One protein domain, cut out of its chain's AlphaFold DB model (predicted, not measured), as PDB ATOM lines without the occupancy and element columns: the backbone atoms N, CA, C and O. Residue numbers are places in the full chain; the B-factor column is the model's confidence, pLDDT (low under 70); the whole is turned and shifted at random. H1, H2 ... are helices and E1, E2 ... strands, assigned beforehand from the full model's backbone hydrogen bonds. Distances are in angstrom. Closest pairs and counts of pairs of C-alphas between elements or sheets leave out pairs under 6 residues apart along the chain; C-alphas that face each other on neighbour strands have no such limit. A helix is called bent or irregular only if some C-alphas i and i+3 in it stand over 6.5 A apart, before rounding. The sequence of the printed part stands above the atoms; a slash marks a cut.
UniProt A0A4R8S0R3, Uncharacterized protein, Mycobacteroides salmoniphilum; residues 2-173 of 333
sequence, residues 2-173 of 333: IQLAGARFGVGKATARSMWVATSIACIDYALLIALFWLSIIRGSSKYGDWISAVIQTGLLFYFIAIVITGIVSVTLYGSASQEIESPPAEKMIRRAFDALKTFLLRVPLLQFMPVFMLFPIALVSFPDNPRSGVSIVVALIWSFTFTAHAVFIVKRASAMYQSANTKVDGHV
ATOM      1  N   ILE A   2      24.981  29.659 -34.975       85.44
ATOM      2  CA  ILE A   2      24.187  30.229 -36.068       85.44
ATOM      3  C   ILE A   2      23.397  31.411 -35.516       85.44
ATOM      4  O   ILE A   2      22.716  31.263 -34.507       85.44
ATOM      5  N   GLN A   3      23.458  32.561 -36.184       86.44
ATOM      6  CA  GLN A   3      22.622  33.712 -35.864       86.44
ATOM      7  C   GLN A   3      21.438  33.767 -36.832       86.44
ATOM      8  O   GLN A   3      21.613  33.796 -38.051       86.44
ATOM      9  N   LEU A   4      20.221  33.781 -36.291       83.75
ATOM     10  CA  LEU A   4      18.997  33.838 -37.080       83.75
ATOM     11  C   LEU A   4      17.955  34.701 -36.367       83.75
ATOM     12  O   LEU A   4      17.585  34.425 -35.231       83.75
ATOM     13  N   ALA A   5      17.471  35.741 -37.055       80.94
ATOM     14  CA  ALA A   5      16.341  36.571 -36.614       80.94
ATOM     15  C   ALA A   5      16.461  37.064 -35.154       80.94
ATOM     16  O   ALA A   5      15.576  36.843 -34.325       80.94
ATOM     17  N   GLY A   6      17.599  37.695 -34.844       76.06
ATOM     18  CA  GLY A   6      17.866  38.276 -33.525       76.06
ATOM     19  C   GLY A   6      18.158  37.258 -32.420       76.06
ATOM     20  O   GLY A   6      18.189  37.644 -31.260       76.06
ATOM     21  N   ALA A   7      18.368  35.979 -32.746       80.75
ATOM     22  CA  ALA A   7      18.790  34.957 -31.791       80.75
ATOM     23  C   ALA A   7      20.090  34.269 -32.235       80.75
ATOM     24  O   ALA A   7      20.307  34.038 -33.430       80.75
ATOM     25  N   ARG A   8      20.951  33.933 -31.270       84.38
ATOM     26  CA  ARG A   8      22.127  33.067 -31.432       84.38
ATOM     27  C   ARG A   8      21.745  31.661 -31.013       84.38
ATOM     28  O   ARG A   8      21.213  31.473 -29.928       84.38
ATOM     29  N   PHE A   9      22.049  30.685 -31.853       82.44
ATOM     30  CA  PHE A   9      21.826  29.269 -31.597       82.44
ATOM     31  C   PHE A   9      23.172  28.550 -31.490       82.44
ATOM     32  O   PHE A   9      24.025  28.659 -32.384       82.44
ATOM     33  N   GLY A  10      23.350  27.786 -30.413       80.25
ATOM     34  CA  GLY A  10      24.513  26.941 -30.133       80.25
ATOM     35  C   GLY A  10      24.547  25.679 -30.996       80.25
ATOM     36  O   GLY A  10      24.585  24.565 -30.485       80.25
ATOM     37  N   VAL A  11      24.490  25.843 -32.318       81.00
ATOM     38  CA  VAL A  11      24.487  24.748 -33.296       81.00
ATOM     39  C   VAL A  11      25.713  24.800 -34.209       81.00
ATOM     40  O   VAL A  11      26.332  25.852 -34.426       81.00
ATOM     41  N   GLY A  12      26.080  23.628 -34.729       77.94
ATOM     42  CA  GLY A  12      27.271  23.422 -35.548       77.94
ATOM     43  C   GLY A  12      27.061  23.619 -37.048       77.94
ATOM     44  O   GLY A  12      25.951  23.818 -37.543       77.94
ATOM     45  N   LYS A  13      28.161  23.494 -37.800       85.12
ATOM     46  CA  LYS A  13      28.180  23.633 -39.267       85.12
ATOM     47  C   LYS A  13      27.258  22.649 -39.988       85.12
ATOM     48  O   LYS A  13      26.790  22.959 -41.079       85.12
ATOM     49  N   ALA A  14      26.994  21.484 -39.395       86.56
ATOM     50  CA  ALA A  14      26.087  20.486 -39.956       86.56
ATOM     51  C   ALA A  14      24.682  21.066 -40.185       86.56
ATOM     52  O   ALA A  14      24.144  20.925 -41.275       86.56
ATOM     53  N   THR A  15      24.141  21.818 -39.221       87.88
ATOM     54  CA  THR A  15      22.819  22.457 -39.336       87.88
ATOM     55  C   THR A  15      22.774  23.475 -40.478       87.88
ATOM     56  O   THR A  15      21.817  23.498 -41.249       87.88
ATOM     57  N   ALA A  16      23.832  24.278 -40.644       88.38
ATOM     58  CA  ALA A  16      23.937  25.222 -41.758       88.38
ATOM     59  C   ALA A  16      24.075  24.515 -43.119       88.38
ATOM     60  O   ALA A  16      23.487  24.960 -44.103       88.38
ATOM     61  N   ARG A  17      24.820  23.402 -43.187       91.31
ATOM     62  CA  ARG A  17      24.933  22.577 -44.403       91.31
ATOM     63  C   ARG A  17      23.595  21.948 -44.783       91.31
ATOM     64  O   ARG A  17      23.224  22.024 -45.946       91.31
ATOM     65  N   SER A  18      22.853  21.397 -43.824       91.94
ATOM     66  CA  SER A  18      21.516  20.846 -44.078       91.94
ATOM     67  C   SER A  18      20.560  21.908 -44.623       91.94
ATOM     68  O   SER A  18      19.831  21.636 -45.572       91.94
ATOM     69  N   MET A  19      20.610  23.137 -44.094       92.62
ATOM     70  CA  MET A  19      19.823  24.249 -44.638       92.62
ATOM     71  C   MET A  19      20.209  24.577 -46.088       92.62
ATOM     72  O   MET A  19      19.332  24.816 -46.917       92.62
ATOM     73  N   TRP A  20      21.504  24.561 -46.419       93.81
ATOM     74  CA  TRP A  20      21.964  24.724 -47.799       93.81
ATOM     75  C   TRP A  20      21.459  23.617 -48.717       93.81
ATOM     76  O   TRP A  20      20.971  23.928 -49.793       93.81
ATOM     77  N   VAL A  21      21.505  22.353 -48.286       93.69
ATOM     78  CA  VAL A  21      20.971  21.228 -49.070       93.69
ATOM     79  C   VAL A  21      19.480  21.421 -49.345       93.69
ATOM     80  O   VAL A  21      19.065  21.346 -50.499       93.69
ATOM     81  N   ALA A  22      18.682  21.747 -48.322       91.88
ATOM     82  CA  ALA A  22      17.255  22.032 -48.497       91.88
ATOM     83  C   ALA A  22      17.015  23.193 -49.473       91.88
ATOM     84  O   ALA A  22      16.160  23.110 -50.351       91.88
ATOM     85  N   THR A  23      17.808  24.257 -49.339       92.38
ATOM     86  CA  THR A  23      17.728  25.442 -50.196       92.38
ATOM     87  C   THR A  23      18.073  25.114 -51.645       92.38
ATOM     88  O   THR A  23      17.336  25.501 -52.544       92.38
ATOM     89  N   SER A  24      19.148  24.362 -51.887       93.94
ATOM     90  CA  SER A  24      19.550  23.940 -53.229       93.94
ATOM     91  C   SER A  24      18.484  23.076 -53.894       93.94
ATOM     92  O   SER A  24      18.144  23.332 -55.045       93.94
ATOM     93  N   ILE A  25      17.921  22.101 -53.170       91.25
ATOM     94  CA  ILE A  25      16.837  21.250 -53.677       91.25
ATOM     95  C   ILE A  25      15.629  22.109 -54.068       91.25
ATOM     96  O   ILE A  25      15.127  21.973 -55.179       91.25
ATOM     97  N   ALA A  26      15.216  23.039 -53.204       89.19
ATOM     98  CA  ALA A  26      14.095  23.931 -53.485       89.19
ATOM     99  C   ALA A  26      14.361  24.872 -54.670       89.19
ATOM    100  O   ALA A  26      13.480  25.083 -55.492       89.19
ATOM    101  N   CYS A  27      15.571  25.421 -54.804       91.19
ATOM    102  CA  CYS A  27      15.917  26.273 -55.942       91.19
ATOM    103  C   CYS A  27      15.902  25.505 -57.271       91.19
ATOM    104  O   CYS A  27      15.411  26.038 -58.266       91.19
ATOM    105  N   ILE A  28      16.424  24.273 -57.289       90.44
ATOM    106  CA  ILE A  28      16.380  23.397 -58.469       90.44
ATOM    107  C   ILE A  28      14.924  23.095 -58.830       90.44
ATOM    108  O   ILE A  28      14.535  23.257 -59.983       90.44
ATOM    109  N   ASP A  29      14.118  22.720 -57.837       86.75
ATOM    110  CA  ASP A  29      12.694  22.449 -58.008       86.75
ATOM    111  C   ASP A  29      11.935  23.664 -58.571       86.75
ATOM    112  O   ASP A  29      11.262  23.572 -59.596       86.75
ATOM    113  N   TYR A  30      12.127  24.851 -57.991       87.56
ATOM    114  CA  TYR A  30      11.501  26.082 -58.474       87.56
ATOM    115  C   TYR A  30      11.886  26.421 -59.910       87.56
ATOM    116  O   TYR A  30      11.017  26.800 -60.694       87.56
ATOM    117  N   ALA A  31      13.161  26.271 -60.275       89.00
ATOM    118  CA  ALA A  31      13.610  26.510 -61.641       89.00
ATOM    119  C   ALA A  31      12.944  25.540 -62.631       89.00
ATOM    120  O   ALA A  31      12.477  25.969 -63.689       89.00
ATOM    121  N   LEU A  32      12.849  24.254 -62.269       84.81
ATOM    122  CA  LEU A  32      12.175  23.234 -63.073       84.81
ATOM    123  C   LEU A  32      10.688  23.550 -63.239       84.81
ATOM    124  O   LEU A  32      10.191  23.575 -64.363       84.81
ATOM    125  N   LEU A  33       9.988  23.848 -62.145       80.06
ATOM    126  CA  LEU A  33       8.565  24.172 -62.175       80.06
ATOM    127  C   LEU A  33       8.291  25.419 -63.025       80.06
ATOM    128  O   LEU A  33       7.440  25.365 -63.908       80.06
ATOM    129  N   ILE A  34       9.044  26.510 -62.836       85.31
ATOM    130  CA  ILE A  34       8.918  27.726 -63.660       85.31
ATOM    131  C   ILE A  34       9.094  27.388 -65.143       85.31
ATOM    132  O   ILE A  34       8.253  27.765 -65.960       85.31
ATOM    133  N   ALA A  35      10.153  26.654 -65.496       84.88
ATOM    134  CA  ALA A  35      10.418  26.277 -66.880       84.88
ATOM    135  C   ALA A  35       9.257  25.470 -67.487       84.88
ATOM    136  O   ALA A  35       8.821  25.763 -68.600       84.88
ATOM    137  N   LEU A  36       8.705  24.505 -66.747       77.94
ATOM    138  CA  LEU A  36       7.552  23.714 -67.189       77.94
ATOM    139  C   LEU A  36       6.283  24.549 -67.368       77.94
ATOM    140  O   LEU A  36       5.545  24.325 -68.331       77.94
ATOM    141  N   PHE A  37       6.022  25.501 -66.467       76.69
ATOM    142  CA  PHE A  37       4.868  26.397 -66.572       76.69
ATOM    143  C   PHE A  37       4.937  27.209 -67.866       76.69
ATOM    144  O   PHE A  37       3.982  27.225 -68.644       76.69
ATOM    145  N   TRP A  38       6.093  27.807 -68.154       82.69
ATOM    146  CA  TRP A  38       6.292  28.567 -69.388       82.69
ATOM    147  C   TRP A  38       6.243  27.686 -70.639       82.69
ATOM    148  O   TRP A  38       5.580  28.047 -71.613       82.69
ATOM    149  N   LEU A  39       6.865  26.504 -70.613       78.94
ATOM    150  CA  LEU A  39       6.797  25.542 -71.719       78.94
ATOM    151  C   LEU A  39       5.356  25.113 -72.029       78.94
ATOM    152  O   LEU A  39       4.998  24.979 -73.201       78.94
ATOM    153  N   SER A  40       4.522  24.935 -71.002       72.25
ATOM    154  CA  SER A  40       3.109  24.568 -71.162       72.25
ATOM    155  C   SER A  40       2.309  25.671 -71.862       72.25
ATOM    156  O   SER A  40       1.548  25.385 -72.789       72.25
ATOM    157  N   ILE A  41       2.544  26.939 -71.498       75.06
ATOM    158  CA  ILE A  41       1.929  28.107 -72.152       75.06
ATOM    159  C   ILE A  41       2.360  28.202 -73.624       75.06
ATOM    160  O   ILE A  41       1.512  28.314 -74.513       75.06
ATOM    161  N   ILE A  42       3.668  28.110 -73.899       80.56
ATOM    162  CA  ILE A  42       4.234  28.228 -75.255       80.56
ATOM    163  C   ILE A  42       3.674  27.132 -76.168       80.56
ATOM    164  O   ILE A  42       3.161  27.408 -77.260       80.56
ATOM    165  N   ARG A  43       3.715  25.879 -75.700       75.69
ATOM    166  CA  ARG A  43       3.246  24.720 -76.469       75.69
ATOM    167  C   ARG A  43       1.733  24.749 -76.695       75.69
ATOM    168  O   ARG A  43       1.263  24.149 -77.655       75.69
ATOM    169  N   GLY A  44       0.975  25.451 -75.848       65.75
ATOM    170  CA  GLY A  44      -0.477  25.584 -75.979       65.75
ATOM    171  C   GLY A  44      -1.237  24.264 -75.813       65.75
ATOM    172  O   GLY A  44      -2.389  24.174 -76.223       65.75
ATOM    173  N   SER A  45      -0.603  23.235 -75.245       60.03
ATOM    174  CA  SER A  45      -1.229  21.933 -75.007       60.03
ATOM    175  C   SER A  45      -1.988  21.976 -73.687       60.03
ATOM    176  O   SER A  45      -1.374  22.160 -72.639       60.03
ATOM    177  N   SER A  46      -3.308  21.787 -73.729       55.06
ATOM    178  CA  SER A  46      -4.154  21.676 -72.529       55.06
ATOM    179  C   SER A  46      -3.935  20.364 -71.772       55.06
ATOM    180  O   SER A  46      -4.227  20.278 -70.582       55.06
ATOM    181  N   LYS A  47      -3.395  19.341 -72.446       55.84
ATOM    182  CA  LYS A  47      -3.047  18.058 -71.837       55.84
ATOM    183  C   LYS A  47      -1.558  18.038 -71.525       55.84
ATOM    184  O   LYS A  47      -0.723  18.129 -72.433       55.84
ATOM    185  N   TYR A  48      -1.234  17.927 -70.243       57.34
ATOM    186  CA  TYR A  48       0.111  17.614 -69.784       57.34
ATOM    187  C   TYR A  48       0.497  16.257 -70.384       57.34
ATOM    188  O   TYR A  48      -0.124  15.245 -70.070       57.34
ATOM    189  N   GLY A  49       1.471  16.221 -71.297       58.03
ATOM    190  CA  GLY A  49       2.042  14.944 -71.733       58.03
ATOM    191  C   GLY A  49       2.675  14.222 -70.538       58.03
ATOM    192  O   GLY A  49       3.078  14.883 -69.577       58.03
ATOM    193  N   ASP A  50       2.805  12.894 -70.604       61.38
ATOM    194  CA  ASP A  50       3.315  12.063 -69.496       61.38
ATOM    195  C   ASP A  50       4.642  12.581 -68.908       61.38
ATOM    196  O   ASP A  50       4.874  12.507 -67.701       61.38
ATOM    197  N   TRP A  51       5.487  13.199 -69.739       61.59
ATOM    198  CA  TRP A  51       6.749  13.805 -69.315       61.59
ATOM    199  C   TRP A  51       6.575  15.054 -68.428       61.59
ATOM    200  O   TRP A  51       7.324  15.210 -67.471       61.59
ATOM    201  N   ILE A  52       5.588  15.927 -68.680       64.69
ATOM    202  CA  ILE A  52       5.335  17.112 -67.830       64.69
ATOM    203  C   ILE A  52       4.791  16.660 -66.477       64.69
ATOM    204  O   ILE A  52       5.215  17.154 -65.435       64.69
ATOM    205  N   SER A  53       3.895  15.673 -66.500       64.12
ATOM    206  CA  SER A  53       3.339  15.051 -65.301       64.12
ATOM    207  C   SER A  53       4.437  14.437 -64.423       64.12
ATOM    208  O   SER A  53       4.494  14.705 -63.223       64.12
ATOM    209  N   ALA A  54       5.381  13.704 -65.026       65.19
ATOM    210  CA  ALA A  54       6.527  13.134 -64.318       65.19
ATOM    211  C   ALA A  54       7.434  14.204 -63.681       65.19
ATOM    212  O   ALA A  54       7.894  14.029 -62.551       65.19
ATOM    213  N   VAL A  55       7.676  15.328 -64.362       68.44
ATOM    214  CA  VAL A  55       8.517  16.405 -63.814       68.44
ATOM    215  C   VAL A  55       7.790  17.177 -62.707       68.44
ATOM    216  O   VAL A  55       8.413  17.471 -61.692       68.44
ATOM    217  N   ILE A  56       6.479  17.427 -62.818       69.94
ATOM    218  CA  ILE A  56       5.679  18.022 -61.727       69.94
ATOM    219  C   ILE A  56       5.700  17.121 -60.483       69.94
ATOM    220  O   ILE A  56       5.890  17.608 -59.371       69.94
ATOM    221  N   GLN A  57       5.555  15.804 -60.656       68.94
ATOM    222  CA  GLN A  57       5.633  14.836 -59.555       68.94
ATOM    223  C   GLN A  57       7.027  14.790 -58.920       68.94
ATOM    224  O   GLN A  57       7.152  14.755 -57.697       68.94
ATOM    225  N   THR A  58       8.073  14.809 -59.749       70.75
ATOM    226  CA  THR A  58       9.467  14.847 -59.285       70.75
ATOM    227  C   THR A  58       9.746  16.138 -58.518       70.75
ATOM    228  O   THR A  58      10.373  16.099 -57.461       70.75
ATOM    229  N   GLY A  59       9.223  17.264 -59.006       73.81
ATOM    230  CA  GLY A  59       9.332  18.550 -58.336       73.81
ATOM    231  C   GLY A  59       8.635  18.562 -56.977       73.81
ATOM    232  O   GLY A  59       9.257  18.836 -55.954       73.81
ATOM    233  N   LEU A  60       7.380  18.099 -56.925       73.25
ATOM    234  CA  LEU A  60       6.645  17.895 -55.671       73.25
ATOM    235  C   LEU A  60       7.422  17.029 -54.668       73.25
ATOM    236  O   LEU A  60       7.501  17.364 -53.487       73.25
ATOM    237  N   LEU A  61       8.030  15.933 -55.129       75.00
ATOM    238  CA  LEU A  61       8.852  15.071 -54.284       75.00
ATOM    239  C   LEU A  61      10.081  15.809 -53.731       75.00
ATOM    240  O   LEU A  61      10.352  15.739 -52.530       75.00
ATOM    241  N   PHE A  62      10.820  16.527 -54.578       81.00
ATOM    242  CA  PHE A  62      11.974  17.328 -54.160       81.00
ATOM    243  C   PHE A  62      11.583  18.430 -53.181       81.00
ATOM    244  O   PHE A  62      12.261  18.632 -52.170       81.00
ATOM    245  N   TYR A  63      10.443  19.065 -53.410       78.31
ATOM    246  CA  TYR A  63       9.876  20.029 -52.491       78.31
ATOM    247  C   TYR A  63       9.590  19.423 -51.111       78.31
ATOM    248  O   TYR A  63       9.970  19.988 -50.082       78.31
ATOM    249  N   PHE A  64       8.987  18.230 -51.066       76.81
ATOM    250  CA  PHE A  64       8.751  17.514 -49.812       76.81
ATOM    251  C   PHE A  64      10.050  17.172 -49.083       76.81
ATOM    252  O   PHE A  64      10.138  17.356 -47.867       76.81
ATOM    253  N   ILE A  65      11.081  16.742 -49.811       82.94
ATOM    254  CA  ILE A  65      12.408  16.496 -49.235       82.94
ATOM    255  C   ILE A  65      12.971  17.789 -48.627       82.94
ATOM    256  O   ILE A  65      13.450  17.770 -47.489       82.94
ATOM    257  N   ALA A  66      12.864  18.924 -49.324       86.12
ATOM    258  CA  ALA A  66      13.308  20.218 -48.809       86.12
ATOM    259  C   ALA A  66      12.563  20.614 -47.521       86.12
ATOM    260  O   ALA A  66      13.202  21.050 -46.557       86.12
ATOM    261  N   ILE A  67      11.244  20.396 -47.449       82.88
ATOM    262  CA  ILE A  67      10.443  20.614 -46.233       82.88
ATOM    263  C   ILE A  67      10.945  19.746 -45.078       82.88
ATOM    264  O   ILE A  67      11.158  20.262 -43.981       82.88
ATOM    265  N   VAL A  68      11.157  18.447 -45.304       82.81
ATOM    266  CA  VAL A  68      11.606  17.518 -44.253       82.81
ATOM    267  C   VAL A  68      12.970  17.936 -43.707       82.81
ATOM    268  O   VAL A  68      13.134  18.056 -42.491       82.81
ATOM    269  N   ILE A  69      13.934  18.235 -44.585       88.19
ATOM    270  CA  ILE A  69      15.268  18.697 -44.173       88.19
ATOM    271  C   ILE A  69      15.158  20.007 -43.381       88.19
ATOM    272  O   ILE A  69      15.787  20.159 -42.332       88.19
ATOM    273  N   THR A  70      14.318  20.938 -43.830       87.06
ATOM    274  CA  THR A  70      14.092  22.216 -43.142       87.06
ATOM    275  C   THR A  70      13.388  22.027 -41.788       87.06
ATOM    276  O   THR A  70      13.676  22.743 -40.822       87.06
ATOM    277  N   GLY A  71      12.515  21.026 -41.670       83.56
ATOM    278  CA  GLY A  71      11.912  20.590 -40.412       83.56
ATOM    279  C   GLY A  71      12.961  20.085 -39.421       83.56
ATOM    280  O   GLY A  71      12.981  20.534 -38.277       83.56
ATOM    281  N   ILE A  72      13.896  19.243 -39.873       85.75
ATOM    282  CA  ILE A  72      15.028  18.764 -39.060       85.75
ATOM    283  C   ILE A  72      15.894  19.938 -38.586       85.75
ATOM    284  O   ILE A  72      16.249  20.014 -37.406       85.75
ATOM    285  N   VAL A  73      16.208  20.882 -39.481       88.75
ATOM    286  CA  VAL A  73      16.945  22.110 -39.134       88.75
ATOM    287  C   VAL A  73      16.199  22.897 -38.056       88.75
ATOM    288  O   VAL A  73      16.806  23.295 -37.063       88.75
ATOM    289  N   SER A  74      14.886  23.065 -38.208       86.56
ATOM    290  CA  SER A  74      14.048  23.794 -37.251       86.56
ATOM    291  C   SER A  74      14.046  23.115 -35.877       86.56
ATOM    292  O   SER A  74      14.332  23.770 -34.881       86.56
ATOM    293  N   VAL A  75      13.823  21.797 -35.812       81.81
ATOM    294  CA  VAL A  75      13.876  21.028 -34.552       81.81
ATOM    295  C   VAL A  75      15.254  21.138 -33.895       81.81
ATOM    296  O   VAL A  75      15.345  21.315 -32.683       81.81
ATOM    297  N   THR A  76      16.329  21.095 -34.684       83.88
ATOM    298  CA  THR A  76      17.702  21.222 -34.172       83.88
ATOM    299  C   THR A  76      17.958  22.600 -33.561       83.88
ATOM    300  O   THR A  76      18.563  22.692 -32.497       83.88
ATOM    301  N   LEU A  77      17.483  23.672 -34.206       83.38
ATOM    302  CA  LEU A  77      17.601  25.035 -33.683       83.38
ATOM    303  C   LEU A  77      16.807  25.199 -32.380       83.38
ATOM    304  O   LEU A  77      17.361  25.668 -31.388       83.38
ATOM    305  N   TYR A  78      15.552  24.745 -32.346       78.69
ATOM    306  CA  TYR A  78      14.701  24.822 -31.151       78.69
ATOM    307  C   TYR A  78      15.188  23.956 -29.988       78.69
ATOM    308  O   TYR A  78      14.983  24.315 -28.832       78.69
ATOM    309  N   GLY A  79      15.834  22.827 -30.280       71.62
ATOM    310  CA  GLY A  79      16.432  21.954 -29.272       71.62
ATOM    311  C   GLY A  79      17.793  22.427 -28.752       71.62
ATOM    312  O   GLY A  79      18.348  21.788 -27.859       71.62
ATOM    313  N   SER A  80      18.359  23.496 -29.319       75.25
ATOM    314  CA  SER A  80      19.681  24.011 -28.948       75.25
ATOM    315  C   SER A  80      19.615  25.111 -27.887       75.25
ATOM    316  O   SER A  80      18.582  25.755 -27.698       75.25
ATOM    317  N   ALA A  81      20.742  25.357 -27.209       73.44
ATOM    318  CA  ALA A  81      20.892  26.561 -26.397       73.44
ATOM    319  C   ALA A  81      20.735  27.790 -27.304       73.44
ATOM    320  O   ALA A  81      21.416  27.897 -28.329       73.44
ATOM    321  N   SER A  82      19.829  28.697 -26.940       77.31
ATOM    322  CA  SER A  82      19.579  29.920 -27.697       77.31
ATOM    323  C   SER A  82      19.576  31.146 -26.795       77.31
ATOM    324  O   SER A  82      19.136  31.078 -25.647       77.31
ATOM    325  N   GLN A  83      20.085  32.255 -27.324       73.75
ATOM    326  CA  GLN A  83      20.143  33.550 -26.650       73.75
ATOM    327  C   GLN A  83      19.598  34.629 -27.585       73.75
ATOM    328  O   GLN A  83      19.922  34.645 -28.773       73.75
ATOM    329  N   GLU A  84      18.770  35.530 -27.063       76.69
ATOM    330  CA  GLU A  84      18.296  36.697 -27.811       76.69
ATOM    331  C   GLU A  84      19.372  37.794 -27.807       76.69
ATOM    332  O   GLU A  84      19.989  38.055 -26.781       76.69
ATOM    333  N   ILE A  85      19.635  38.395 -28.968       71.69
ATOM    334  CA  ILE A  85      20.687  39.411 -29.167       71.69
ATOM    335  C   ILE A  85      20.148  40.814 -28.882       71.69
ATOM    336  O   ILE A  85      20.873  41.656 -28.366       71.69
ATOM    337  N   GLU A  86      18.878  41.059 -29.205       64.44
ATOM    338  CA  GLU A  86      18.198  42.331 -28.974       64.44
ATOM    339  C   GLU A  86      16.798  42.071 -28.422       64.44
ATOM    340  O   GLU A  86      15.976  41.401 -29.055       64.44
ATOM    341  N   SER A  87      16.521  42.644 -27.252       54.84
ATOM    342  CA  SER A  87      15.158  42.825 -26.766       54.84
ATOM    343  C   SER A  87      14.501  43.901 -27.636       54.84
ATOM    344  O   SER A  87      15.026  45.018 -27.682       54.84
ATOM    345  N   PRO A  88      13.391  43.621 -28.342       52.44
ATOM    346  CA  PRO A  88      12.745  44.634 -29.167       52.44
ATOM    347  C   PRO A  88      12.363  45.853 -28.303       52.44
ATOM    348  O   PRO A  88      11.913  45.666 -27.165       52.44
ATOM    349  N   PRO A  89      12.545  47.090 -28.808       53.72
ATOM    350  CA  PRO A  89      12.258  48.306 -28.053       53.72
ATOM    351  C   PRO A  89      10.802  48.331 -27.569       53.72
ATOM    352  O   PRO A  89       9.901  47.802 -28.222       53.72
ATOM    353  N   ALA A  90      10.574  48.949 -26.408       52.12
ATOM    354  CA  ALA A  90       9.321  48.916 -25.647       52.12
ATOM    355  C   ALA A  90       8.148  49.711 -26.272       52.12
ATOM    356  O   ALA A  90       7.348  50.306 -25.551       52.12
ATOM    357  N   GLU A  91       8.007  49.743 -27.598       58.91
ATOM    358  CA  GLU A  91       6.913  50.453 -28.261       58.91
ATOM    359  C   GLU A  91       5.700  49.562 -28.582       58.91
ATOM    360  O   GLU A  91       5.820  48.428 -29.039       58.91
ATOM    361  N   LYS A  92       4.513  50.145 -28.344       59.09
ATOM    362  CA  LYS A  92       3.137  49.754 -28.723       59.09
ATOM    363  C   LYS A  92       2.875  48.245 -28.911       59.09
ATOM    364  O   LYS A  92       3.239  47.637 -29.912       59.09
ATOM    365  N   MET A  93       2.065  47.686 -28.005       60.59
ATOM    366  CA  MET A  93       1.659  46.269 -27.902       60.59
ATOM    367  C   MET A  93       1.295  45.569 -29.233       60.59
ATOM    368  O   MET A  93       1.622  44.398 -29.411       60.59
ATOM    369  N   ILE A  94       0.672  46.270 -30.187       66.50
ATOM    370  CA  ILE A  94       0.305  45.712 -31.505       66.50
ATOM    371  C   ILE A  94       1.537  45.500 -32.403       66.50
ATOM    372  O   ILE A  94       1.658  44.446 -33.028       66.50
ATOM    373  N   ARG A  95       2.485  46.452 -32.431       67.81
ATOM    374  CA  ARG A  95       3.767  46.278 -33.141       67.81
ATOM    375  C   ARG A  95       4.553  45.122 -32.535       67.81
ATOM    376  O   ARG A  95       5.025  44.272 -33.275       67.81
ATOM    377  N   ARG A  96       4.547  44.993 -31.202       68.06
ATOM    378  CA  ARG A  96       5.165  43.859 -30.495       68.06
ATOM    379  C   ARG A  96       4.601  42.503 -30.923       68.06
ATOM    380  O   ARG A  96       5.378  41.577 -31.121       68.06
ATOM    381  N   ALA A  97       3.282  42.365 -31.066       67.94
ATOM    382  CA  ALA A  97       2.678  41.104 -31.501       67.94
ATOM    383  C   ALA A  97       3.086  40.746 -32.941       67.94
ATOM    384  O   ALA A  97       3.434  39.598 -33.220       67.94
ATOM    385  N   PHE A  98       3.105  41.738 -33.835       73.56
ATOM    386  CA  PHE A  98       3.525  41.543 -35.221       73.56
ATOM    387  C   PHE A  98       5.026  41.251 -35.341       73.56
ATOM    388  O   PHE A  98       5.415  40.324 -36.047       73.56
ATOM    389  N   ASP A  99       5.870  41.974 -34.607       73.19
ATOM    390  CA  ASP A  99       7.316  41.758 -34.581       73.19
ATOM    391  C   ASP A  99       7.677  40.427 -33.920       73.19
ATOM    392  O   ASP A  99       8.578  39.740 -34.396       73.19
ATOM    393  N   ALA A 100       6.941  40.000 -32.890       68.88
ATOM    394  CA  ALA A 100       7.092  38.678 -32.288       68.88
ATOM    395  C   ALA A 100       6.697  37.564 -33.267       68.88
ATOM    396  O   ALA A 100       7.445  36.598 -33.412       68.88
ATOM    397  N   LEU A 101       5.578  37.713 -33.985       72.81
ATOM    398  CA  LEU A 101       5.157  36.758 -35.010       72.81
ATOM    399  C   LEU A 101       6.162  36.701 -36.165       72.81
ATOM    400  O   LEU A 101       6.590  35.622 -36.557       72.81
ATOM    401  N   LYS A 102       6.595  37.856 -36.679       75.62
ATOM    402  CA  LYS A 102       7.626  37.959 -37.716       75.62
ATOM    403  C   LYS A 102       8.920  37.302 -37.252       75.62
ATOM    404  O   LYS A 102       9.493  36.494 -37.973       75.62
ATOM    405  N   THR A 103       9.369  37.607 -36.042       74.88
ATOM    406  CA  THR A 103      10.581  37.025 -35.462       74.88
ATOM    407  C   THR A 103      10.440  35.514 -35.320       74.88
ATOM    408  O   THR A 103      11.335  34.788 -35.735       74.88
ATOM    409  N   PHE A 104       9.299  35.020 -34.841       74.38
ATOM    410  CA  PHE A 104       8.996  33.593 -34.765       74.38
ATOM    411  C   PHE A 104       9.034  32.915 -36.144       74.38
ATOM    412  O   PHE A 104       9.771  31.950 -36.328       74.38
ATOM    413  N   LEU A 105       8.334  33.465 -37.141       75.25
ATOM    414  CA  LEU A 105       8.334  32.957 -38.520       75.25
ATOM    415  C   LEU A 105       9.746  32.930 -39.123       75.25
ATOM    416  O   LEU A 105      10.124  31.996 -39.828       75.25
ATOM    417  N   LEU A 106      10.559  33.944 -38.828       77.69
ATOM    418  CA  LEU A 106      11.934  34.031 -39.305       77.69
ATOM    419  C   LEU A 106      12.905  33.123 -38.530       77.69
ATOM    420  O   LEU A 106      13.939  32.752 -39.088       77.69
ATOM    421  N   ARG A 107      12.584  32.759 -37.281       79.25
ATOM    422  CA  ARG A 107      13.341  31.813 -36.441       79.25
ATOM    423  C   ARG A 107      13.035  30.351 -36.765       79.25
ATOM    424  O   ARG A 107      13.843  29.494 -36.418       79.25
ATOM    425  N   VAL A 108      11.913  30.067 -37.430       80.00
ATOM    426  CA  VAL A 108      11.498  28.714 -37.822       80.00
ATOM    427  C   VAL A 108      11.639  28.562 -39.342       80.00
ATOM    428  O   VAL A 108      10.699  28.879 -40.073       80.00
ATOM    429  N   PRO A 109      12.777  28.058 -39.858       80.00
ATOM    430  CA  PRO A 109      12.966  27.849 -41.293       80.00
ATOM    431  C   PRO A 109      11.814  27.096 -41.971       80.00
ATOM    432  O   PRO A 109      11.431  27.451 -43.079       80.00
ATOM    433  N   LEU A 110      11.197  26.120 -41.293       79.31
ATOM    434  CA  LEU A 110      10.072  25.346 -41.833       79.31
ATOM    435  C   LEU A 110       8.881  26.228 -42.242       79.31
ATOM    436  O   LEU A 110       8.248  25.974 -43.264       79.31
ATOM    437  N   LEU A 111       8.592  27.285 -41.476       76.88
ATOM    438  CA  LEU A 111       7.448  28.163 -41.739       76.88
ATOM    439  C   LEU A 111       7.645  29.031 -42.985       76.88
ATOM    440  O   LEU A 111       6.669  29.509 -43.558       76.88
ATOM    441  N   GLN A 112       8.888  29.189 -43.443       77.56
ATOM    442  CA  GLN A 112       9.227  29.986 -44.622       77.56
ATOM    443  C   GLN A 112       8.765  29.297 -45.911       77.56
ATOM    444  O   GLN A 112       8.328  29.969 -46.838       77.56
ATOM    445  N   PHE A 113       8.735  27.962 -45.921       73.12
ATOM    446  CA  PHE A 113       8.273  27.155 -47.050       73.12
ATOM    447  C   PHE A 113       6.733  27.028 -47.117       73.12
ATOM    448  O   PHE A 113       6.185  26.573 -48.117       73.12
ATOM    449  N   MET A 114       5.981  27.439 -46.089       68.06
ATOM    450  CA  MET A 114       4.521  27.247 -46.079       68.06
ATOM    451  C   MET A 114       3.742  28.095 -47.105       68.06
ATOM    452  O   MET A 114       2.871  27.534 -47.775       68.06
ATOM    453  N   PRO A 115       4.015  29.404 -47.287       62.75
ATOM    454  CA  PRO A 115       3.220  30.245 -48.190       62.75
ATOM    455  C   PRO A 115       3.349  29.844 -49.662       62.75
ATOM    456  O   PRO A 115       2.367  29.846 -50.398       62.75
ATOM    457  N   VAL A 116       4.551  29.443 -50.081       65.06
ATOM    458  CA  VAL A 116       4.826  29.001 -51.455       65.06
ATOM    459  C   VAL A 116       4.094  27.703 -51.782       65.06
ATOM    460  O   VAL A 116       3.609  27.519 -52.896       65.06
ATOM    461  N   PHE A 117       3.930  26.838 -50.783       62.81
ATOM    462  CA  PHE A 117       3.195  25.594 -50.937       62.81
ATOM    463  C   PHE A 117       1.682  25.801 -51.087       62.81
ATOM    464  O   PHE A 117       1.059  25.131 -51.902       62.81
ATOM    465  N   MET A 118       1.075  26.738 -50.350       59.28
ATOM    466  CA  MET A 118      -0.370  27.009 -50.465       59.28
ATOM    467  C   MET A 118      -0.770  27.579 -51.830       59.28
ATOM    468  O   MET A 118      -1.923  27.454 -52.238       59.28
ATOM    469  N   LEU A 119       0.183  28.171 -52.549       61.38
ATOM    470  CA  LEU A 119      -0.024  28.668 -53.904       61.38
ATOM    471  C   LEU A 119       0.049  27.545 -54.950       61.38
ATOM    472  O   LEU A 119      -0.556  27.696 -56.009       61.38
ATOM    473  N   PHE A 120       0.690  26.409 -54.622       61.47
ATOM    474  CA  PHE A 120       0.889  25.261 -55.513       61.47
ATOM    475  C   PHE A 120      -0.413  24.625 -56.059       61.47
ATOM    476  O   PHE A 120      -0.561  24.491 -57.278       61.47
ATOM    477  N   PRO A 121      -1.409  24.302 -55.208       55.84
ATOM    478  CA  PRO A 121      -2.701  23.775 -55.649       55.84
ATOM    479  C   PRO A 121      -3.499  24.761 -56.506       55.84
ATOM    480  O   PRO A 121      -4.252  24.342 -57.380       55.84
ATOM    481  N   ILE A 122      -3.354  26.069 -56.260       56.31
ATOM    482  CA  ILE A 122      -4.151  27.096 -56.941       56.31
ATOM    483  C   ILE A 122      -3.797  27.131 -58.431       56.31
ATOM    484  O   ILE A 122      -4.707  27.119 -59.253       56.31
ATOM    485  N   ALA A 123      -2.515  27.069 -58.816       55.84
ATOM    486  CA  ALA A 123      -2.186  27.027 -60.248       55.84
ATOM    487  C   ALA A 123      -2.532  25.698 -60.915       55.84
ATOM    488  O   ALA A 123      -2.921  25.708 -62.076       55.84
ATOM    489  N   LEU A 124      -2.436  24.569 -60.204       57.72
ATOM    490  CA  LEU A 124      -2.855  23.274 -60.749       57.72
ATOM    491  C   LEU A 124      -4.357  23.247 -61.066       57.72
ATOM    492  O   LEU A 124      -4.755  22.694 -62.087       57.72
ATOM    493  N   VAL A 125      -5.179  23.878 -60.221       55.09
ATOM    494  CA  VAL A 125      -6.641  23.928 -60.384       55.09
ATOM    495  C   VAL A 125      -7.091  25.025 -61.358       55.09
ATOM    496  O   VAL A 125      -8.115  24.859 -62.008       55.09
ATOM    497  N   SER A 126      -6.350  26.129 -61.501       53.38
ATOM    498  CA  SER A 126      -6.709  27.231 -62.418       53.38
ATOM    499  C   SER A 126      -6.305  27.009 -63.883       53.38
ATOM    500  O   SER A 126      -6.647  27.831 -64.728       53.38
ATOM    501  N   PHE A 127      -5.567  25.940 -64.194       58.03
ATOM    502  CA  PHE A 127      -5.026  25.689 -65.535       58.03
ATOM    503  C   PHE A 127      -5.862  24.848 -66.525       58.03
ATOM    504  O   PHE A 127      -5.483  24.854 -67.704       58.03
ATOM    505  N   PRO A 128      -6.939  24.117 -66.170       53.00
ATOM    506  CA  PRO A 128      -7.624  23.309 -67.164       53.00
ATOM    507  C   PRO A 128      -8.579  24.214 -67.946       53.00
ATOM    508  O   PRO A 128      -9.585  24.658 -67.410       53.00
ATOM    509  N   ASP A 129      -8.156  24.610 -69.155       55.91
ATOM    510  CA  ASP A 129      -8.954  24.575 -70.401       55.91
ATOM    511  C   ASP A 129      -8.327  25.443 -71.506       55.91
ATOM    512  O   ASP A 129      -8.418  25.113 -72.690       55.91
ATOM    513  N   ASN A 130      -7.602  26.511 -71.147       62.53
ATOM    514  CA  ASN A 130      -6.919  27.371 -72.119       62.53
ATOM    515  C   ASN A 130      -5.556  27.887 -71.601       62.53
ATOM    516  O   ASN A 130      -5.484  28.959 -70.990       62.53
ATOM    517  N   PRO A 131      -4.443  27.175 -71.873       62.41
ATOM    518  CA  PRO A 131      -3.103  27.566 -71.419       62.41
ATOM    519  C   PRO A 131      -2.606  28.887 -72.028       62.41
ATOM    520  O   PRO A 131      -1.676  29.484 -71.496       62.41
ATOM    521  N   ARG A 132      -3.227  29.369 -73.114       66.75
ATOM    522  CA  ARG A 132      -2.913  30.661 -73.748       66.75
ATOM    523  C   ARG A 132      -3.835  31.794 -73.303       66.75
ATOM    524  O   ARG A 132      -3.735  32.899 -73.831       66.75
ATOM    525  N   SER A 133      -4.740  31.544 -72.357       73.88
ATOM    526  CA  SER A 133      -5.564  32.610 -71.799       73.88
ATOM    527  C   SER A 133      -4.690  33.644 -71.079       73.88
ATOM    528  O   SER A 133      -3.660  33.309 -70.486       73.88
ATOM    529  N   GLY A 134      -5.117  34.911 -71.087       75.44
ATOM    530  CA  GLY A 134      -4.451  35.958 -70.307       75.44
ATOM    531  C   GLY A 134      -4.368  35.612 -68.815       75.44
ATOM    532  O   GLY A 134      -3.386  35.950 -68.162       75.44
ATOM    533  N   VAL A 135      -5.342  34.855 -68.296       72.81
ATOM    534  CA  VAL A 135      -5.363  34.364 -66.910       72.81
ATOM    535  C   VAL A 135      -4.189  33.420 -66.639       72.81
ATOM    536  O   VAL A 135      -3.469  33.623 -65.665       72.81
ATOM    537  N   SER A 136      -3.928  32.448 -67.516       71.31
ATOM    538  CA  SER A 136      -2.812  31.501 -67.368       71.31
ATOM    539  C   SER A 136      -1.449  32.199 -67.383       71.31
ATOM    540  O   SER A 136      -0.563  31.850 -66.603       71.31
ATOM    541  N   ILE A 137      -1.297  33.231 -68.221       78.50
ATOM    542  CA  ILE A 137      -0.084  34.062 -68.280       78.50
ATOM    543  C   ILE A 137       0.098  34.845 -66.973       78.50
ATOM    544  O   ILE A 137       1.187  34.842 -66.399       78.50
ATOM    545  N   VAL A 138      -0.964  35.482 -66.468       81.19
ATOM    546  CA  VAL A 138      -0.929  36.221 -65.194       81.19
ATOM    547  C   VAL A 138      -0.584  35.292 -64.028       81.19
ATOM    548  O   VAL A 138       0.275  35.629 -63.212       81.19
ATOM    549  N   VAL A 139      -1.179  34.098 -63.971       76.62
ATOM    550  CA  VAL A 139      -0.868  33.088 -62.947       76.62
ATOM    551  C   VAL A 139       0.599  32.660 -63.025       76.62
ATOM    552  O   VAL A 139       1.276  32.651 -61.997       76.62
ATOM    553  N   ALA A 140       1.121  32.374 -64.223       78.50
ATOM    554  CA  ALA A 140       2.521  31.989 -64.408       78.50
ATOM    555  C   ALA A 140       3.506  33.099 -64.010       78.50
ATOM    556  O   ALA A 140       4.556  32.806 -63.432       78.50
ATOM    557  N   LEU A 141       3.167  34.369 -64.257       85.00
ATOM    558  CA  LEU A 141       3.958  35.518 -63.806       85.00
ATOM    559  C   LEU A 141       3.974  35.632 -62.279       85.00
ATOM    560  O   LEU A 141       5.053  35.734 -61.691       85.00
ATOM    561  N   ILE A 142       2.806  35.561 -61.630       83.62
ATOM    562  CA  ILE A 142       2.687  35.596 -60.161       83.62
ATOM    563  C   ILE A 142       3.504  34.462 -59.535       83.62
ATOM    564  O   ILE A 142       4.230  34.673 -58.561       83.62
ATOM    565  N   TRP A 143       3.433  33.267 -60.114       79.69
ATOM    566  CA  TRP A 143       4.188  32.104 -59.663       79.69
ATOM    567  C   TRP A 143       5.690  32.249 -59.836       79.69
ATOM    568  O   TRP A 143       6.436  32.061 -58.876       79.69
ATOM    569  N   SER A 144       6.132  32.638 -61.032       86.62
ATOM    570  CA  SER A 144       7.551  32.851 -61.324       86.62
ATOM    571  C   SER A 144       8.145  33.887 -60.377       86.62
ATOM    572  O   SER A 144       9.217  33.670 -59.809       86.62
ATOM    573  N   PHE A 145       7.417  34.982 -60.141       88.38
ATOM    574  CA  PHE A 145       7.812  36.008 -59.186       88.38
ATOM    575  C   PHE A 145       7.881  35.459 -57.757       88.38
ATOM    576  O   PHE A 145       8.889  35.646 -57.081       88.38
ATOM    577  N   THR A 146       6.852  34.736 -57.309       85.44
ATOM    578  CA  THR A 146       6.783  34.185 -55.947       85.44
ATOM    579  C   THR A 146       7.912  33.192 -55.676       85.44
ATOM    580  O   THR A 146       8.603  33.306 -54.664       85.44
ATOM    581  N   PHE A 147       8.138  32.238 -56.580       86.38
ATOM    582  CA  PHE A 147       9.201  31.239 -56.459       86.38
ATOM    583  C   PHE A 147      10.583  31.875 -56.495       86.38
ATOM    584  O   PHE A 147      11.436  31.529 -55.678       86.38
ATOM    585  N   THR A 148      10.796  32.854 -57.374       89.81
ATOM    586  CA  THR A 148      12.068  33.584 -57.444       89.81
ATOM    587  C   THR A 148      12.308  34.395 -56.171       89.81
ATOM    588  O   THR A 148      13.382  34.313 -55.578       89.81
ATOM    589  N   ALA A 149      11.306  35.141 -55.700       89.00
ATOM    590  CA  ALA A 149      11.402  35.917 -54.468       89.00
ATOM    591  C   ALA A 149      11.683  35.015 -53.258       89.00
ATOM    592  O   ALA A 149      12.556  35.324 -52.441       89.00
ATOM    593  N   HIS A 150      10.997  33.872 -53.174       88.06
ATOM    594  CA  HIS A 150      11.238  32.895 -52.124       88.06
ATOM    595  C   HIS A 150      12.635  32.277 -52.229       88.06
ATOM    596  O   HIS A 150      13.332  32.254 -51.221       88.06
ATOM    597  N   ALA A 151      13.089  31.876 -53.425       89.69
ATOM    598  CA  ALA A 151      14.441  31.367 -53.668       89.69
ATOM    599  C   ALA A 151      15.511  32.344 -53.166       89.69
ATOM    600  O   ALA A 151      16.388  31.971 -52.389       89.69
ATOM    601  N   VAL A 152      15.408  33.623 -53.545       92.62
ATOM    602  CA  VAL A 152      16.336  34.663 -53.081       92.62
ATOM    603  C   VAL A 152      16.303  34.777 -51.558       92.62
ATOM    604  O   VAL A 152      17.352  34.896 -50.920       92.62
ATOM    605  N   PHE A 153      15.115  34.733 -50.959       89.56
ATOM    606  CA  PHE A 153      14.954  34.813 -49.514       89.56
ATOM    607  C   PHE A 153      15.612  33.628 -48.782       89.56
ATOM    608  O   PHE A 153      16.419  33.856 -47.874       89.56
ATOM    609  N   ILE A 154      15.342  32.383 -49.188       90.12
ATOM    610  CA  ILE A 154      15.919  31.189 -48.547       90.12
ATOM    611  C   ILE A 154      17.430  31.077 -48.786       90.12
ATOM    612  O   ILE A 154      18.158  30.712 -47.866       90.12
ATOM    613  N   VAL A 155      17.936  31.496 -49.953       93.50
ATOM    614  CA  VAL A 155      19.383  31.564 -50.237       93.50
ATOM    615  C   VAL A 155      20.070  32.569 -49.323       93.50
ATOM    616  O   VAL A 155      21.098  32.253 -48.722       93.50
ATOM    617  N   LYS A 156      19.492  33.764 -49.141       91.69
ATOM    618  CA  LYS A 156      20.021  34.751 -48.186       91.69
ATOM    619  C   LYS A 156      20.061  34.184 -46.767       91.69
ATOM    620  O   LYS A 156      21.038  34.404 -46.053       91.69
ATOM    621  N   ARG A 157      19.039  33.424 -46.364       88.06
ATOM    622  CA  ARG A 157      18.981  32.770 -45.047       88.06
ATOM    623  C   ARG A 157      20.035  31.677 -44.890       88.06
ATOM    624  O   ARG A 157      20.782  31.713 -43.914       88.06
ATOM    625  N   ALA A 158      20.139  30.753 -45.841       91.12
ATOM    626  CA  ALA A 158      21.142  29.693 -45.821       91.12
ATOM    627  C   ALA A 158      22.568  30.265 -45.825       91.12
ATOM    628  O   ALA A 158      23.419  29.828 -45.048       91.12
ATOM    629  N   SER A 159      22.804  31.309 -46.625       92.56
ATOM    630  CA  SER A 159      24.068  32.045 -46.651       92.56
ATOM    631  C   SER A 159      24.389  32.672 -45.295       92.56
ATOM    632  O   SER A 159      25.455  32.401 -44.744       92.56
ATOM    633  N   ALA A 160      23.451  33.408 -44.689       89.12
ATOM    634  CA  ALA A 160      23.642  34.007 -43.366       89.12
ATOM    635  C   ALA A 160      23.943  32.953 -42.284       89.12
ATOM    636  O   ALA A 160      24.854  33.133 -41.471       89.12
ATOM    637  N   MET A 161      23.230  31.819 -42.299       90.25
ATOM    638  CA  MET A 161      23.486  30.706 -41.380       90.25
ATOM    639  C   MET A 161      24.885  30.112 -41.578       90.25
ATOM    640  O   MET A 161      25.583  29.824 -40.606       90.25
ATOM    641  N   TYR A 162      25.314  29.942 -42.827       90.62
ATOM    642  CA  TYR A 162      26.615  29.370 -43.162       90.62
ATOM    643  C   TYR A 162      27.781  30.307 -42.857       90.62
ATOM    644  O   TYR A 162      28.799  29.858 -42.334       90.62
ATOM    645  N   GLN A 163      27.631  31.603 -43.131       89.31
ATOM    646  CA  GLN A 163      28.604  32.627 -42.750       89.31
ATOM    647  C   GLN A 163      28.754  32.677 -41.226       89.31
ATOM    648  O   GLN A 163      29.869  32.565 -40.715       89.31
ATOM    649  N   SER A 164      27.633  32.706 -40.494       86.19
ATOM    650  CA  SER A 164      27.631  32.660 -39.025       86.19
ATOM    651  C   SER A 164      28.361  31.422 -38.492       86.19
ATOM    652  O   SER A 164      29.240  31.537 -37.639       86.19
ATOM    653  N   ALA A 165      28.066  30.245 -39.056       84.56
ATOM    654  CA  ALA A 165      28.658  28.974 -38.640       84.56
ATOM    655  C   ALA A 165      30.145  28.813 -38.992       84.56
ATOM    656  O   ALA A 165      30.809  27.944 -38.427       84.56
ATOM    657  N   ASN A 166      30.672  29.602 -39.932       85.44
ATOM    658  CA  ASN A 166      32.075  29.552 -40.352       85.44
ATOM    659  C   ASN A 166      32.929  30.701 -39.832       85.44
ATOM    660  O   ASN A 166      34.144  30.665 -40.015       85.44
ATOM    661  N   THR A 167      32.324  31.696 -39.192       81.75
ATOM    662  CA  THR A 167      33.082  32.793 -38.598       81.75
ATOM    663  C   THR A 167      34.002  32.218 -37.510       81.75
ATOM    664  O   THR A 167      33.552  31.420 -36.683       81.75
ATOM    665  N   LYS A 168      35.285  32.590 -37.538       76.44
ATOM    666  CA  LYS A 168      36.330  32.101 -36.625       76.44
ATOM    667  C   LYS A 168      36.672  33.158 -35.573       76.44
ATOM    668  O   LYS A 168      36.620  34.340 -35.890       76.44
ATOM    669  N   VAL A 169      37.057  32.718 -34.379       68.75
ATOM    670  CA  VAL A 169      37.758  33.520 -33.361       68.75
ATOM    671  C   VAL A 169      39.072  32.828 -33.066       68.75
ATOM    672  O   VAL A 169      39.106  31.604 -32.948       68.75
ATOM    673  N   ASP A 170      40.156  33.598 -33.083       73.81
ATOM    674  CA  ASP A 170      41.519  33.108 -32.855       73.81
ATOM    675  C   ASP A 170      41.877  31.881 -33.714       73.81
ATOM    676  O   ASP A 170      42.509  30.927 -33.277       73.81
ATOM    677  N   GLY A 171      41.416  31.873 -34.971       74.06
ATOM    678  CA  GLY A 171      41.661  30.783 -35.921       74.06
ATOM    679  C   GLY A 171      40.746  29.558 -35.774       74.06
ATOM    680  O   GLY A 171      40.688  28.735 -36.700       74.06
ATOM    681  N   HIS A 172      39.952  29.470 -34.706       67.81
ATOM    682  CA  HIS A 172      39.061  28.349 -34.411       67.81
ATOM    683  C   HIS A 172      37.582  28.699 -34.626       67.81
ATOM    684  O   HIS A 172      37.140  29.834 -34.462       67.81
ATOM    685  N   VAL A 173      36.786  27.711 -35.047       71.38
ATOM    686  CA  VAL A 173      35.327  27.877 -35.134       71.38
ATOM    687  C   VAL A 173      34.723  27.472 -33.805       71.38
ATOM    688  O   VAL A 173      34.643  26.284 -33.499       71.38
TER     689      VAL A 173
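This is residues 2 to 173 of the 333 residues of an uncharacterized protein of Mycobacteroides salmoniphilum (UniProt A0A4R8S0R3). Four helices make a loose bundle: the long helices H2, H1 and H6 run side by side, with H1 between the other two, and the shorter H5 lies beside H6 and near H2. At one end of this bundle sits a small three-stranded sheet, and there an arm made by H3 and the link before it reaches away, with residues 89 to 95 sticking out at its tip. The printed part has 172 residues with six named helices and three named strands, in the order E1 E2 H1 H2 E3 H3 H4 H5 H6, and its class is mostly helix. The sheet's order is E1, E2, E3, all antiparallel. The whole is loose, with a radius of gyration of the C-alphas of 19.3 A and spans of 59 by 41 by 23 A.

Find C-alpha 2 at (24.187, 30.229, -36.068), where E1, residues 2 to 4, begins; E2 follows at residues 7 to 9. From C-alpha 13 at (28.180, 23.633, -39.267), H1 runs through residue 43, 44.8 A long. H2, residues 50 to 78, covers 42.0 A, and E3 holds residues 82 to 84. Next come H3, residues 93 to 107, 20.5 A long, H4, residues 109 to 112, and H5, residues 114 to 126, 19.8 A long. H5 is irregular, but only just: C-alphas 118 and 121 are 6.54 A apart. H6, residues 134 to 166, spans 47.7 A and ends at C-alpha 166, (32.075, 29.552, -40.352).

Start at H1 and H2, a helical hairpin: they touch, closest at the C-alphas of Ala 22 and Ala 66, 4.4 A apart, at a shallow tilt of 25 degrees, opposite ways. On H1 look also at Ala 16, whose C-alpha is 5.1 A from that of Tyr 162 in H6, the closest pair of these two touching helices; their tilt is a shallow 16 degrees, opposite ways. H2 and H6 are apart. H5 and H6, another helical hairpin, touch through residues 136 to 150 of H6 alone, closest at the C-alphas of Ala 123 and Val 139, 6.8 A. H2 touches H4 with residues 67 to 74 alone, closest at the C-alphas of Thr 70 and Leu 110, 5.3 A. H3 and H4 only just touch, only at the corner, with 3 pairs of C-alphas within 8 A, the closest being Leu 105 and Leu 111, 5.8 A. In the sheet, the hairpin E1 and E2 has N 2 and O 9 within hydrogen-bond range at 2.9 A, and E2 and E3 have N 8 and O 83 at 2.8 A. H6 only grazes the sheet, with residues 157 to 166. Every O i to N i+4 pair is within hydrogen-bond range in H1, H2, H3 and H6, against 6 of 9 in H5; H4 is too short for such a pair.

The C-alphas of Asp 129 and Asp 170, the two farthest apart, are 63.5 A from each other. The printed part has no cut and no long link. The mean pLDDT of the printed part is 76.6; look for values under 70 at residues 44 to 57, 86 to 97 and 114 to 132, among others.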